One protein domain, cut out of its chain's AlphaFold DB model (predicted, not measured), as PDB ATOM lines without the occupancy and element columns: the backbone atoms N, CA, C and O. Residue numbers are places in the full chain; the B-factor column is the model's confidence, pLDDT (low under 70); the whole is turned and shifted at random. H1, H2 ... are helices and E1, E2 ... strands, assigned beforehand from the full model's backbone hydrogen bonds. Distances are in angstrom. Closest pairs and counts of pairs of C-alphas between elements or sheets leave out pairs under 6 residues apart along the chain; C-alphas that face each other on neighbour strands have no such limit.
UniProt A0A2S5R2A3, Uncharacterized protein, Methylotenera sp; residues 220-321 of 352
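Overview. This is residues 220 to 321 of the 352 residues of an uncharacterized protein of Methylotenera sp (UniProt A0A2S5R2A3). Three long helices, H1, H2 and H6, stand side by side in an up-and-down bundle, and a fourth, H7, folds back along H6. Short helices H3, H4 and H5 cluster where H1 begins. The 102 printed residues hold seven named helices and one named strand, ordered H1 H2 H3 H4 H5 E1 H6 H7: mostly helix. The whole is compact, radius of gyration of the C-alphas 13.0 A, spanning 35 by 30 by 21 A.

Arrangement. H1, residues 222 to 238, is the hub, touching five helices. H2, residues 242 to 255, forms a hairpin with it, opposite ways at a shallow tilt of 17 degrees; the closest C-alphas, Leu 225 and Val 255, are 5.8 A apart. Residues 222 to 226 of H1 alone only just touch H3, residues 257 to 261, and H4, residues 267 to 271, with 3 pairs of C-alphas within 8 A each. Residues 222 to 223 alone touch H5, residues 273 to 276; the closest C-alphas, Gly 223 and Ala 276, are 4.4 A apart. E1, residues 280 to 284, pairs with no named strand. H6, residues 285 to 298, touches H1, the same way at a shallow tilt of 14 degrees; the closest C-alphas, Leu 228 and Ala 292, are 6.7 A apart. H7, residues 307 to 320, forms a hairpin with H6, the C-alphas of Phe 289 and Ala 314 closest at 5.4 A. Every O i to N i+4 pair is within hydrogen-bond range in H2, H3, H4, H6 and H7, and 12 of 13 in H1; H5 is too short for one.

Along the chain. H1 begins at C-alpha 222 (168.466, 160.864, 117.659) and measures 24.6 A between end C-alphas; H2 and H6 measure 19.8 A each. H7 ends at C-alpha 320 (180.635, 149.213, 110.930).

Size, cuts and confidence. The printed part has no cut and no long link. Residues 320 to 321 have pLDDT under 70.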
ATOM      1  N   ALA A 220     173.794 157.041 121.452       90.12
ATOM      2  CA  ALA A 220     173.089 156.795 120.198       90.12
ATOM      3  C   ALA A 220     172.676 158.137 119.577       90.12
ATOM      4  O   ALA A 220     172.460 159.114 120.299       90.12
ATOM      5  N   SER A 221     172.565 158.219 118.251       91.44
ATOM      6  CA  SER A 221     172.030 159.437 117.632       91.44
ATOM      7  C   SER A 221     170.511 159.504 117.772       91.44
ATOM      8  O   SER A 221     169.848 158.472 117.860       91.44
ATOM      9  N   VAL A 222     169.931 160.707 117.729       92.81
ATOM     10  CA  VAL A 222     168.466 160.864 117.659       92.81
ATOM     11  C   VAL A 222     167.907 160.099 116.455       92.81
ATOM     12  O   VAL A 222     166.864 159.466 116.565       92.81
ATOM     13  N   GLY A 223     168.631 160.084 115.330       92.88
ATOM     14  CA  GLY A 223     168.250 159.328 114.134       92.88
ATOM     15  C   GLY A 223     168.157 157.816 114.362       92.88
ATOM     16  O   GLY A 223     167.228 157.186 113.862       92.88
ATOM     17  N   ASP A 224     169.066 157.243 115.153       93.25
ATOM     18  CA  ASP A 224     169.017 155.820 115.522       93.25
ATOM     19  C   ASP A 224     167.794 155.494 116.369       93.25
ATOM     20  O   ASP A 224     167.132 154.482 116.152       93.25
ATOM     21  N   LEU A 225     167.493 156.365 117.333       94.94
ATOM     22  CA  LEU A 225     166.372 156.174 118.247       94.94
ATOM     23  C   LEU A 225     165.029 156.337 117.532       94.94
ATOM     24  O   LEU A 225     164.131 155.538 117.771       94.94
ATOM     25  N   LEU A 226     164.917 157.288 116.599       95.12
ATOM     26  CA  LEU A 226     163.744 157.420 115.726       95.12
ATOM     27  C   LEU A 226     163.550 156.180 114.846       95.12
ATOM     28  O   LEU A 226     162.431 155.708 114.682       95.12
ATOM     29  N   LEU A 227     164.633 155.616 114.300       94.75
ATOM     30  CA  LEU A 227     164.544 154.394 113.501       94.75
ATOM     31  C   LEU A 227     164.047 153.204 114.339       94.75
ATOM     32  O   LEU A 227     163.206 152.431 113.881       94.75
ATOM     33  N   LEU A 228     164.542 153.055 115.568       95.12
ATOM     34  CA  LEU A 228     164.067 152.019 116.488       95.12
ATOM     35  C   LEU A 228     162.623 152.255 116.946       95.12
ATOM     36  O   LEU A 228     161.865 151.293 117.066       95.12
ATOM     37  N   GLU A 229     162.229 153.511 117.158       95.75
ATOM     38  CA  GLU A 229     160.844 153.900 117.431       95.75
ATOM     39  C   GLU A 229     159.925 153.494 116.271       95.75
ATOM     40  O   GLU A 229     158.928 152.813 116.506       95.75
ATOM     41  N   ASP A 230     160.293 153.795 115.021       95.44
ATOM     42  CA  ASP A 230     159.540 153.398 113.824       95.44
ATOM     43  C   ASP A 230     159.354 151.870 113.749       95.44
ATOM     44  O   ASP A 230     158.248 151.378 113.491       95.44
ATOM     45  N   HIS A 231     160.416 151.104 114.028       96.06
ATOM     46  CA  HIS A 231     160.346 149.644 114.106       96.06
ATOM     47  C   HIS A 231     159.377 149.173 115.197       96.06
ATOM     48  O   HIS A 231     158.508 148.337 114.929       96.06
ATOM     49  N   ALA A 232     159.483 149.721 116.409       95.38
ATOM     50  CA  ALA A 232     158.616 149.362 117.526       95.38
ATOM     51  C   ALA A 232     157.144 149.737 117.261       95.38
ATOM     52  O   ALA A 232     156.257 148.925 117.519       95.38
ATOM     53  N   VAL A 233     156.866 150.905 116.666       95.69
ATOM     54  CA  VAL A 233     155.509 151.329 116.275       95.69
ATOM     55  C   VAL A 233     154.933 150.389 115.218       95.69
ATOM     56  O   VAL A 233     153.780 149.964 115.330       95.69
ATOM     57  N   SER A 234     155.718 150.061 114.189       95.00
ATOM     58  CA  SER A 234     155.287 149.170 113.110       95.00
ATOM     59  C   SER A 234     154.914 147.789 113.643       95.00
ATOM     60  O   SER A 234     153.834 147.279 113.335       95.00
ATOM     61  N   ARG A 235     155.749 147.208 114.512       94.31
ATOM     62  CA  ARG A 235     155.450 145.918 115.146       94.31
ATOM     63  C   ARG A 235     154.267 146.014 116.105       94.31
ATOM     64  O   ARG A 235     153.376 145.180 116.027       94.31
ATOM     65  N   HIS A 236     154.161 147.079 116.904       94.56
ATOM     66  CA  HIS A 236     153.042 147.278 117.837       94.56
ATOM     67  C   HIS A 236     151.686 147.310 117.128       94.56
ATOM     68  O   HIS A 236     150.716 146.740 117.615       94.56
ATOM     69  N   ARG A 237     151.600 147.940 115.951       93.06
ATOM     70  CA  ARG A 237     150.359 147.974 115.153       93.06
ATOM     71  C   ARG A 237     149.923 146.599 114.638       93.06
ATOM     72  O   ARG A 237     148.745 146.428 114.344       93.06
ATOM     73  N   ASN A 238     150.861 145.665 114.495       90.00
ATOM     74  CA  ASN A 238     150.621 144.330 113.946       90.00
ATOM     75  C   ASN A 238     150.630 143.227 115.017       90.00
ATOM     76  O   ASN A 238     150.243 142.099 114.722       90.00
ATOM     77  N   ALA A 239     151.057 143.538 116.241       90.56
ATOM     78  CA  ALA A 239     151.115 142.591 117.341       90.56
ATOM     79  C   ALA A 239     149.703 142.225 117.819       90.56
ATOM     80  O   ALA A 239     148.863 143.085 118.089       90.56
ATOM     81  N   THR A 240     149.452 140.924 117.937       88.62
ATOM     82  CA  THR A 240     148.184 140.377 118.445       88.62
ATOM     83  C   THR A 240     148.308 139.826 119.861       88.62
ATOM     84  O   THR A 240     147.295 139.630 120.530       88.62
ATOM     85  N   ASP A 241     149.533 139.549 120.311       91.25
ATOM     86  CA  ASP A 241     149.810 139.002 121.634       91.25
ATOM     87  C   ASP A 241     149.897 140.104 122.704       91.25
ATOM     88  O   ASP A 241     150.504 141.156 122.503       91.25
ATOM     89  N   SER A 242     149.283 139.873 123.867       88.12
ATOM     90  CA  SER A 242     149.187 140.877 124.933       88.12
ATOM     91  C   SER A 242     150.513 141.119 125.661       88.12
ATOM     92  O   SER A 242     150.771 142.241 126.114       88.12
ATOM     93  N   GLN A 243     151.369 140.098 125.761       87.56
ATOM     94  CA  GLN A 243     152.697 140.237 126.353       87.56
ATOM     95  C   GLN A 243     153.620 140.991 125.396       87.56
ATOM     96  O   GLN A 243     154.324 141.908 125.820       87.56
ATOM     97  N   GLU A 244     153.555 140.670 124.104       89.50
ATOM     98  CA  GLU A 244     154.262 141.383 123.040       89.50
ATOM     99  C   GLU A 244     153.861 142.865 122.985       89.50
ATOM    100  O   GLU A 244     154.730 143.736 122.965       89.50
ATOM    101  N   LEU A 245     152.560 143.176 123.047       91.12
ATOM    102  CA  LEU A 245     152.060 144.556 123.082       91.12
ATOM    103  C   LEU A 245     152.592 145.331 124.293       91.12
ATOM    104  O   LEU A 245     153.061 146.459 124.148       91.12
ATOM    105  N   THR A 246     152.569 144.719 125.481       91.12
ATOM    106  CA  THR A 246     153.113 145.334 126.704       91.12
ATOM    107  C   THR A 246     154.609 145.611 126.557       91.12
ATOM    108  O   THR A 246     155.076 146.707 126.870       91.12
ATOM    109  N   ARG A 247     155.357 144.644 126.013       90.12
ATOM    110  CA  ARG A 247     156.793 144.769 125.746       90.12
ATOM    111  C   ARG A 247     157.090 145.917 124.784       90.12
ATOM    112  O   ARG A 247     157.942 146.756 125.066       90.12
ATOM    113  N   LEU A 248     156.361 145.980 123.673       93.38
ATOM    114  CA  LEU A 248     156.500 147.023 122.659       93.38
ATOM    115  C   LEU A 248     156.158 148.409 123.214       93.38
ATOM    116  O   LEU A 248     156.873 149.361 122.920       93.38
ATOM    117  N   MET A 249     155.136 148.530 124.065       93.06
ATOM    118  CA  MET A 249     154.813 149.792 124.744       93.06
ATOM    119  C   MET A 249     155.934 150.254 125.682       93.06
ATOM    120  O   MET A 249     156.299 151.430 125.669       93.06
ATOM    121  N   ASN A 250     156.521 149.336 126.452       91.31
ATOM    122  CA  ASN A 250     157.660 149.636 127.323       91.31
ATOM    123  C   ASN A 250     158.894 150.083 126.515       91.31
ATOM    124  O   ASN A 250     159.538 151.074 126.868       91.31
ATOM    125  N   ILE A 251     159.177 149.414 125.391       92.62
ATOM    126  CA  ILE A 251     160.242 149.810 124.459       92.62
ATOM    127  C   ILE A 251     159.966 151.199 123.873       92.62
ATOM    128  O   ILE A 251     160.860 152.042 123.885       92.62
ATOM    129  N   LEU A 252     158.742 151.469 123.406       94.06
ATOM    130  CA  LEU A 252     158.349 152.774 122.860       94.06
ATOM    131  C   LEU A 252     158.545 153.896 123.881       94.06
ATOM    132  O   LEU A 252     159.132 154.931 123.564       94.06
ATOM    133  N   HIS A 253     158.127 153.661 125.126       92.19
ATOM    134  CA  HIS A 253     158.326 154.608 126.216       92.19
ATOM    135  C   HIS A 253     159.814 154.879 126.485       92.19
ATOM    136  O   HIS A 253     160.186 156.009 126.790       92.19
ATOM    137  N   ALA A 254     160.680 153.871 126.366       90.44
ATOM    138  CA  ALA A 254     162.115 154.037 126.570       90.44
ATOM    139  C   ALA A 254     162.810 154.739 125.390       90.44
ATOM    140  O   ALA A 254     163.654 155.609 125.604       90.44
ATOM    141  N   VAL A 255     162.474 154.370 124.151       94.19
ATOM    142  CA  VAL A 255     163.245 154.747 122.958       94.19
ATOM    143  C   VAL A 255     162.864 156.110 122.382       94.19
ATOM    144  O   VAL A 255     163.718 156.738 121.769       94.19
ATOM    145  N   SER A 256     161.637 156.598 122.605       94.44
ATOM    146  CA  SER A 256     161.092 157.795 121.943       94.44
ATOM    147  C   SER A 256     161.891 159.080 122.240       94.44
ATOM    148  O   SER A 256     161.757 159.660 123.325       94.44
ATOM    149  N   PRO A 257     162.715 159.595 121.304       92.75
ATOM    150  CA  PRO A 257     163.526 160.778 121.564       92.75
ATOM    151  C   PRO A 257     162.684 162.057 121.637       92.75
ATOM    152  O   PRO A 257     163.063 162.981 122.350       92.75
ATOM    153  N   SER A 258     161.529 162.121 120.967       92.19
ATOM    154  CA  SER A 258     160.616 163.271 121.063       92.19
ATOM    155  C   SER A 258     160.060 163.433 122.484       92.19
ATOM    156  O   SER A 258     159.972 164.545 123.006       92.19
ATOM    157  N   THR A 259     159.783 162.315 123.159       91.94
ATOM    158  CA  THR A 259     159.320 162.299 124.552       91.94
ATOM    159  C   THR A 259     160.407 162.789 125.512       91.94
ATOM    160  O   THR A 259     160.136 163.617 126.380       91.94
ATOM    161  N   HIS A 260     161.646 162.315 125.346       91.62
ATOM    162  CA  HIS A 260     162.733 162.561 126.307       91.62
ATOM    163  C   HIS A 260     163.581 163.805 126.019       91.62
ATOM    164  O   HIS A 260     164.283 164.274 126.913       91.62
ATOM    165  N   LEU A 261     163.545 164.340 124.793       92.06
ATOM    166  CA  LEU A 261     164.432 165.423 124.347       92.06
ATOM    167  C   LEU A 261     163.691 166.651 123.801       92.06
ATOM    168  O   LEU A 261     164.350 167.577 123.335       92.06
ATOM    169  N   SER A 262     162.357 166.711 123.862       90.81
ATOM    170  CA  SER A 262     161.569 167.875 123.397       90.81
ATOM    171  C   SER A 262     161.882 169.180 124.137       90.81
ATOM    172  O   SER A 262     161.705 170.270 123.603       90.81
ATOM    173  N   ASN A 263     162.388 169.097 125.367       89.75
ATOM    174  CA  ASN A 263     162.867 170.249 126.132       89.75
ATOM    175  C   ASN A 263     164.320 170.645 125.803       89.75
ATOM    176  O   ASN A 263     164.783 171.688 126.264       89.75
ATOM    177  N   VAL A 264     165.043 169.820 125.041       89.94
ATOM    178  CA  VAL A 264     166.448 170.034 124.654       89.94
ATOM    179  C   VAL A 264     166.563 170.429 123.182       89.94
ATOM    180  O   VAL A 264     167.338 171.324 122.836       89.94
ATOM    181  N   TYR A 265     165.789 169.784 122.313       91.81
ATOM    182  CA  TYR A 265     165.792 169.989 120.871       91.81
ATOM    183  C   TYR A 265     164.460 170.545 120.378       91.81
ATOM    184  O   TYR A 265     163.408 170.312 120.957       91.81
ATOM    185  N   LYS A 266     164.521 171.287 119.271       92.12
ATOM    186  CA  LYS A 266     163.335 171.792 118.572       92.12
ATOM    187  C   LYS A 266     162.663 170.670 117.780       92.12
ATOM    188  O   LYS A 266     163.355 169.783 117.288       92.12
ATOM    189  N   ASP A 267     161.357 170.794 117.552       92.12
ATOM    190  CA  ASP A 267     160.543 169.781 116.860       92.12
ATOM    191  C   ASP A 267     161.104 169.366 115.490       92.12
ATOM    192  O   ASP A 267     161.113 168.189 115.133       92.12
ATOM    193  N   ASN A 268     161.694 170.316 114.756       92.62
ATOM    194  CA  ASN A 268     162.292 170.066 113.445       92.62
ATOM    195  C   ASN A 268     163.475 169.075 113.462       92.62
ATOM    196  O   ASN A 268     163.844 168.555 112.408       92.62
ATOM    197  N   VAL A 269     164.090 168.822 114.623       91.12
ATOM    198  CA  VAL A 269     165.114 167.782 114.789       91.12
ATOM    199  C   VAL A 269     164.499 166.396 114.629       91.12
ATOM    200  O   VAL A 269     165.110 165.545 113.992       91.12
ATOM    201  N   PHE A 270     163.294 166.178 115.156       93.44
ATOM    202  CA  PHE A 270     162.629 164.874 115.123       93.44
ATOM    203  C   PHE A 270     162.000 164.567 113.757       93.44
ATOM    204  O   PHE A 270     161.799 163.409 113.412       93.44
ATOM    205  N   GLU A 271     161.749 165.595 112.946       90.81
ATOM    206  CA  GLU A 271     161.196 165.451 111.595       90.81
ATOM    207  C   GLU A 271     162.284 165.280 110.518       90.81
ATOM    208  O   GLU A 271     162.046 164.695 109.458       90.81
ATOM    209  N   ASN A 272     163.502 165.783 110.762       91.00
ATOM    210  CA  ASN A 272     164.583 165.785 109.779       91.00
ATOM    211  C   ASN A 272     165.631 164.701 110.068       91.00
ATOM    212  O   ASN A 272     166.540 164.896 110.875       91.00
ATOM    213  N   LYS A 273     165.572 163.598 109.310       86.38
ATOM    214  CA  LYS A 273     166.485 162.445 109.440       86.38
ATOM    215  C   LYS A 273     167.972 162.814 109.391       86.38
ATOM    216  O   LYS A 273     168.760 162.263 110.156       86.38
ATOM    217  N   ASN A 274     168.362 163.757 108.530       85.88
ATOM    218  CA  ASN A 274     169.768 164.154 108.387       85.88
ATOM    219  C   ASN A 274     170.267 164.916 109.618       85.88
ATOM    220  O   ASN A 274     171.400 164.719 110.048       85.88
ATOM    221  N   LEU A 275     169.420 165.777 110.187       87.75
ATOM    222  CA  LEU A 275     169.740 166.521 111.402       87.75
ATOM    223  C   LEU A 275     169.732 165.597 112.629       87.75
ATOM    224  O   LEU A 275     170.660 165.640 113.434       87.75
ATOM    225  N   ALA A 276     168.733 164.719 112.728       89.06
ATOM    226  CA  ALA A 276     168.608 163.730 113.795       89.06
ATOM    227  C   ALA A 276     169.832 162.802 113.889       89.06
ATOM    228  O   ALA A 276     170.309 162.510 114.983       89.06
ATOM    229  N   ALA A 277     170.380 162.363 112.751       87.25
ATOM    230  CA  ALA A 277     171.549 161.483 112.715       87.25
ATOM    231  C   ALA A 277     172.823 162.124 113.305       87.25
ATOM    232  O   ALA A 277     173.724 161.413 113.745       87.25
ATOM    233  N   GLN A 278     172.906 163.458 113.338       86.38
ATOM    234  CA  GLN A 278     174.087 164.195 113.807       86.38
ATOM    235  C   GLN A 278     174.025 164.584 115.289       86.38
ATOM    236  O   GLN A 278     175.033 165.036 115.841       86.38
ATOM    237  N   LEU A 279     172.861 164.443 115.925       88.56
ATOM    238  CA  LEU A 279     172.615 164.907 117.288       88.56
ATOM    239  C   LEU A 279     172.578 163.737 118.281       88.56
ATOM    240  O   LEU A 279     172.014 162.689 117.959       88.56
ATOM    241  N   PRO A 280     173.153 163.896 119.488       89.94
ATOM    242  CA  PRO A 280     173.127 162.854 120.508       89.94
ATOM    243  C   PRO A 280     171.720 162.680 121.093       89.94
ATOM    244  O   PRO A 280     171.041 163.665 121.395       89.94
ATOM    245  N   GLY A 281     171.309 161.425 121.260       90.12
ATOM    246  CA  GLY A 281     170.074 161.006 121.916       90.12
ATOM    247  C   GLY A 281     170.213 160.861 123.436       90.12
ATOM    248  O   GLY A 281     171.272 161.123 124.007       90.12
ATOM    249  N   HIS A 282     169.133 160.434 124.097       91.19
ATOM    250  CA  HIS A 282     169.071 160.225 125.554       91.19
ATOM    251  C   HIS A 282     169.584 158.851 126.006       91.19
ATOM    252  O   HIS A 282     169.837 158.667 127.196       91.19
ATOM    253  N   LEU A 283     169.747 157.914 125.071       91.00
ATOM    254  CA  LEU A 283     170.244 156.558 125.305       91.00
ATOM    255  C   LEU A 283     171.677 156.383 124.797       91.00
ATOM    256  O   LEU A 283     172.137 157.108 123.906       91.00
ATOM    257  N   THR A 284     172.389 155.412 125.362       89.69
ATOM    258  CA  THR A 284     173.698 154.996 124.854       89.69
ATOM    259  C   THR A 284     173.547 154.160 123.581       89.69
ATOM    260  O   THR A 284     172.465 153.666 123.245       89.69
ATOM    261  N   MET A 285     174.641 153.988 122.837       88.19
ATOM    262  CA  MET A 285     174.666 153.068 121.701       88.19
ATOM    263  C   MET A 285     174.414 151.629 122.151       88.19
ATOM    264  O   MET A 285     173.832 150.857 121.388       88.19
ATOM    265  N   PHE A 286     174.826 151.266 123.368       86.19
ATOM    266  CA  PHE A 286     174.592 149.928 123.894       86.19
ATOM    267  C   PHE A 286     173.120 149.684 124.237       86.19
ATOM    268  O   PHE A 286     172.603 148.607 123.957       86.19
ATOM    269  N   ASP A 287     172.394 150.696 124.707       87.00
ATOM    270  CA  ASP A 287     170.944 150.579 124.905       87.00
ATOM    271  C   ASP A 287     170.201 150.452 123.579       87.00
ATOM    272  O   ASP A 287     169.324 149.603 123.439       87.00
ATOM    273  N   ALA A 288     170.576 151.258 122.580       90.50
ATOM    274  CA  ALA A 288     170.010 151.159 121.237       90.50
ATOM    275  C   ALA A 288     170.270 149.772 120.626       90.50
ATOM    276  O   ALA A 288     169.380 149.175 120.017       90.50
ATOM    277  N   PHE A 289     171.470 149.228 120.841       87.50
ATOM    278  CA  PHE A 289     171.808 147.855 120.487       87.50
ATOM    279  C   PHE A 289     170.913 146.843 121.222       87.50
ATOM    280  O   PHE A 289     170.316 145.978 120.580       87.50
ATOM    281  N   ASN A 290     170.745 146.981 122.540       85.12
ATOM    282  CA  ASN A 290     169.906 146.090 123.343       85.12
ATOM    283  C   ASN A 290     168.447 146.112 122.869       85.12
ATOM    284  O   ASN A 290     167.877 145.050 122.625       85.12
ATOM    285  N   ILE A 291     167.883 147.296 122.624       88.81
ATOM    286  CA  ILE A 291     166.521 147.477 122.103       88.81
ATOM    287  C   ILE A 291     166.360 146.823 120.727       88.81
ATOM    288  O   ILE A 291     165.393 146.097 120.505       88.81
ATOM    289  N   ALA A 292     167.305 147.030 119.805       89.56
ATOM    290  CA  ALA A 292     167.257 146.415 118.480       89.56
ATOM    291  C   ALA A 292     167.242 144.883 118.562       89.56
ATOM    292  O   ALA A 292     166.446 144.221 117.894       89.56
ATOM    293  N   THR A 293     168.107 144.325 119.416       83.88
ATOM    294  CA  THR A 293     168.198 142.876 119.613       83.88
ATOM    295  C   THR A 293     166.932 142.324 120.272       83.88
ATOM    296  O   THR A 293     166.447 141.281 119.848       83.88
ATOM    297  N   GLU A 294     166.345 143.042 121.234       85.12
ATOM    298  CA  GLU A 294     165.112 142.639 121.912       85.12
ATOM    299  C   GLU A 294     163.905 142.669 120.972       85.12
ATOM    300  O   GLU A 294     163.132 141.709 120.948       85.12
ATOM    301  N   LEU A 295     163.761 143.731 120.167       88.19
ATOM    302  CA  LEU A 295     162.731 143.809 119.133       88.19
ATOM    303  C   LEU A 295     162.832 142.591 118.217       88.19
ATOM    304  O   LEU A 295     161.849 141.889 118.011       88.19
ATOM    305  N   ARG A 296     164.027 142.271 117.725       85.00
ATOM    306  CA  ARG A 296     164.231 141.120 116.844       85.00
ATOM    307  C   ARG A 296     163.847 139.788 117.503       85.00
ATOM    308  O   ARG A 296     163.275 138.935 116.838       85.00
ATOM    309  N   THR A 297     164.175 139.570 118.778       78.31
ATOM    310  CA  THR A 297     164.030 138.239 119.400       78.31
ATOM    311  C   THR A 297     162.709 137.999 120.115       78.31
ATOM    312  O   THR A 297     162.326 136.841 120.272       78.31
ATOM    313  N   HIS A 298     162.032 139.051 120.574       82.44
ATOM    314  CA  HIS A 298     160.832 138.945 121.411       82.44
ATOM    315  C   HIS A 298     159.579 139.552 120.779       82.44
ATOM    316  O   HIS A 298     158.567 139.691 121.462       82.44
ATOM    317  N   THR A 299     159.637 139.929 119.501       86.50
ATOM    318  CA  THR A 299     158.484 140.476 118.779       86.50
ATOM    319  C   THR A 299     158.414 139.901 117.369       86.50
ATOM    320  O   THR A 299     159.415 139.444 116.814       86.50
ATOM    321  N   THR A 300     157.229 139.935 116.780       87.62
ATOM    322  CA  THR A 300     156.946 139.412 115.450       87.62
ATOM    323  C   THR A 300     157.283 140.466 114.396       87.62
ATOM    324  O   THR A 300     156.918 141.639 114.516       87.62
ATOM    325  N   ALA A 301     157.993 140.065 113.340       88.44
ATOM    326  CA  ALA A 301     158.291 140.947 112.215       88.44
ATOM    327  C   ALA A 301     157.010 141.486 111.546       88.44
ATOM    328  O   ALA A 301     156.010 140.784 111.413       88.44
ATOM    329  N   ALA A 302     157.077 142.728 111.067       89.50
ATOM    330  CA  ALA A 302     156.008 143.393 110.325       89.50
ATOM    331  C   ALA A 302     156.481 143.775 108.914       89.50
ATOM    332  O   ALA A 302     157.684 143.813 108.646       89.50
ATOM    333  N   ASN A 303     155.546 144.108 108.015       84.12
ATOM    334  CA  ASN A 303     155.856 144.464 106.620       84.12
ATOM    335  C   ASN A 303     156.893 145.595 106.510       84.12
ATOM    336  O   ASN A 303     157.820 145.501 105.708       84.12
ATOM    337  N   ASP A 304     156.784 146.607 107.374       87.06
ATOM    338  CA  ASP A 304     157.691 147.762 107.396       87.06
ATOM    339  C   ASP A 304     158.798 147.622 108.460       87.06
ATOM    340  O   ASP A 304     159.531 148.563 108.742       87.06
ATOM    341  N   SER A 305     158.926 146.443 109.081       91.00
ATOM    342  CA  SER A 305     159.908 146.162 110.128       91.00
ATOM    343  C   SER A 305     160.346 144.690 110.105       91.00
ATOM    344  O   SER A 305     159.866 143.865 110.888       91.00
ATOM    345  N   SER A 306     161.314 144.376 109.243       87.88
ATOM    346  CA  SER A 306     161.911 143.034 109.136       87.88
ATOM    347  C   SER A 306     163.017 142.773 110.167       87.88
ATOM    348  O   SER A 306     163.735 143.697 110.553       87.88
ATOM    349  N   ASP A 307     163.227 141.510 110.544       83.56
ATOM    350  CA  ASP A 307     164.338 141.111 111.427       83.56
ATOM    351  C   ASP A 307     165.708 141.386 110.796       83.56
ATOM    352  O   ASP A 307     166.612 141.873 111.465       83.56
ATOM    353  N   ASN A 308     165.834 141.205 109.477       81.31
ATOM    354  CA  ASN A 308     167.054 141.534 108.734       81.31
ATOM    355  C   ASN A 308     167.424 143.026 108.832       81.31
ATOM    356  O   ASN A 308     168.601 143.378 108.807       81.31
ATOM    357  N   ALA A 309     166.436 143.923 108.919       84.69
ATOM    358  CA  ALA A 309     166.700 145.350 109.096       84.69
ATOM    359  C   ALA A 309     167.265 145.648 110.495       84.69
ATOM    360  O   ALA A 309     168.242 146.387 110.600       84.69
ATOM    361  N   LEU A 310     166.713 145.021 111.540       86.38
ATOM    362  CA  LEU A 310     167.219 145.142 112.913       86.38
ATOM    363  C   LEU A 310     168.610 144.519 113.071       86.38
ATOM    364  O   LEU A 310     169.486 145.127 113.684       86.38
ATOM    365  N   ASP A 311     168.840 143.361 112.449       78.69
ATOM    366  CA  ASP A 311     170.149 142.708 112.419       78.69
ATOM    367  C   ASP A 311     171.201 143.605 111.747       78.69
ATOM    368  O   ASP A 311     172.295 143.802 112.275       78.69
ATOM    369  N   LYS A 312     170.873 144.218 110.601       80.31
ATOM    370  CA  LYS A 312     171.762 145.186 109.936       80.31
ATOM    371  C   LYS A 312     172.032 146.415 110.793       80.31
ATOM    372  O   LYS A 312     173.168 146.874 110.834       80.31
ATOM    373  N   PHE A 313     171.008 146.949 111.454       86.31
ATOM    374  CA  PHE A 313     171.147 148.118 112.316       86.31
ATOM    375  C   PHE A 313     172.125 147.851 113.462       86.31
ATOM    376  O   PHE A 313     173.100 148.581 113.631       86.31
ATOM    377  N   ALA A 314     171.912 146.779 114.217       83.44
ATOM    378  CA  ALA A 314     172.734 146.504 115.384       83.44
ATOM    379  C   ALA A 314     174.136 145.984 115.020       83.44
ATOM    380  O   ALA A 314     175.094 146.315 115.720       83.44
ATOM    381  N   ASN A 315     174.307 145.319 113.871       78.25
ATOM    382  CA  ASN A 315     175.637 145.062 113.303       78.25
ATOM    383  C   ASN A 315     176.349 146.347 112.886       78.25
ATOM    384  O   ASN A 315     177.543 146.492 113.138       78.25
ATOM    385  N   GLY A 316     175.611 147.304 112.321       80.00
ATOM    386  CA  GLY A 316     176.136 148.623 112.001       80.00
ATOM    387  C   GLY A 316     176.641 149.358 113.242       80.00
ATOM    388  O   GLY A 316     177.725 149.939 113.220       80.00
ATOM    389  N   ILE A 317     175.902 149.284 114.354       82.25
ATOM    390  CA  ILE A 317     176.332 149.861 115.635       82.25
ATOM    391  C   ILE A 317     177.574 149.146 116.181       82.25
ATOM    392  O   ILE A 317     178.500 149.817 116.642       82.25
ATOM    393  N   LEU A 318     177.608 147.814 116.143       78.75
ATOM    394  CA  LEU A 318     178.669 147.034 116.774       78.75
ATOM    395  C   LEU A 318     179.962 146.967 115.942       78.75
ATOM    396  O   LEU A 318     181.037 146.919 116.517       78.75
ATOM    397  N   PHE A 319     179.915 146.987 114.611       73.69
ATOM    398  CA  PHE A 319     181.109 146.704 113.798       73.69
ATOM    399  C   PHE A 319     181.427 147.744 112.727       73.69
ATOM    400  O   PHE A 319     182.602 147.982 112.464       73.69
ATOM    401  N   ASP A 320     180.416 148.359 112.109       67.31
ATOM    402  CA  ASP A 320     180.635 149.213 110.930       67.31
ATOM    403  C   ASP A 320     180.760 150.705 111.275       67.31
ATOM    404  O   ASP A 320     181.172 151.516 110.442       67.31
ATOM    405  N   ARG A 321     180.419 151.101 112.506       67.88
ATOM    406  CA  ARG A 321     180.666 152.457 113.000       67.88
ATOM    407  C   ARG A 321     182.141 152.624 113.345       67.88
ATOM    408  O   ARG A 321     182.545 152.393 114.481       67.88
TER     409      ARG A 321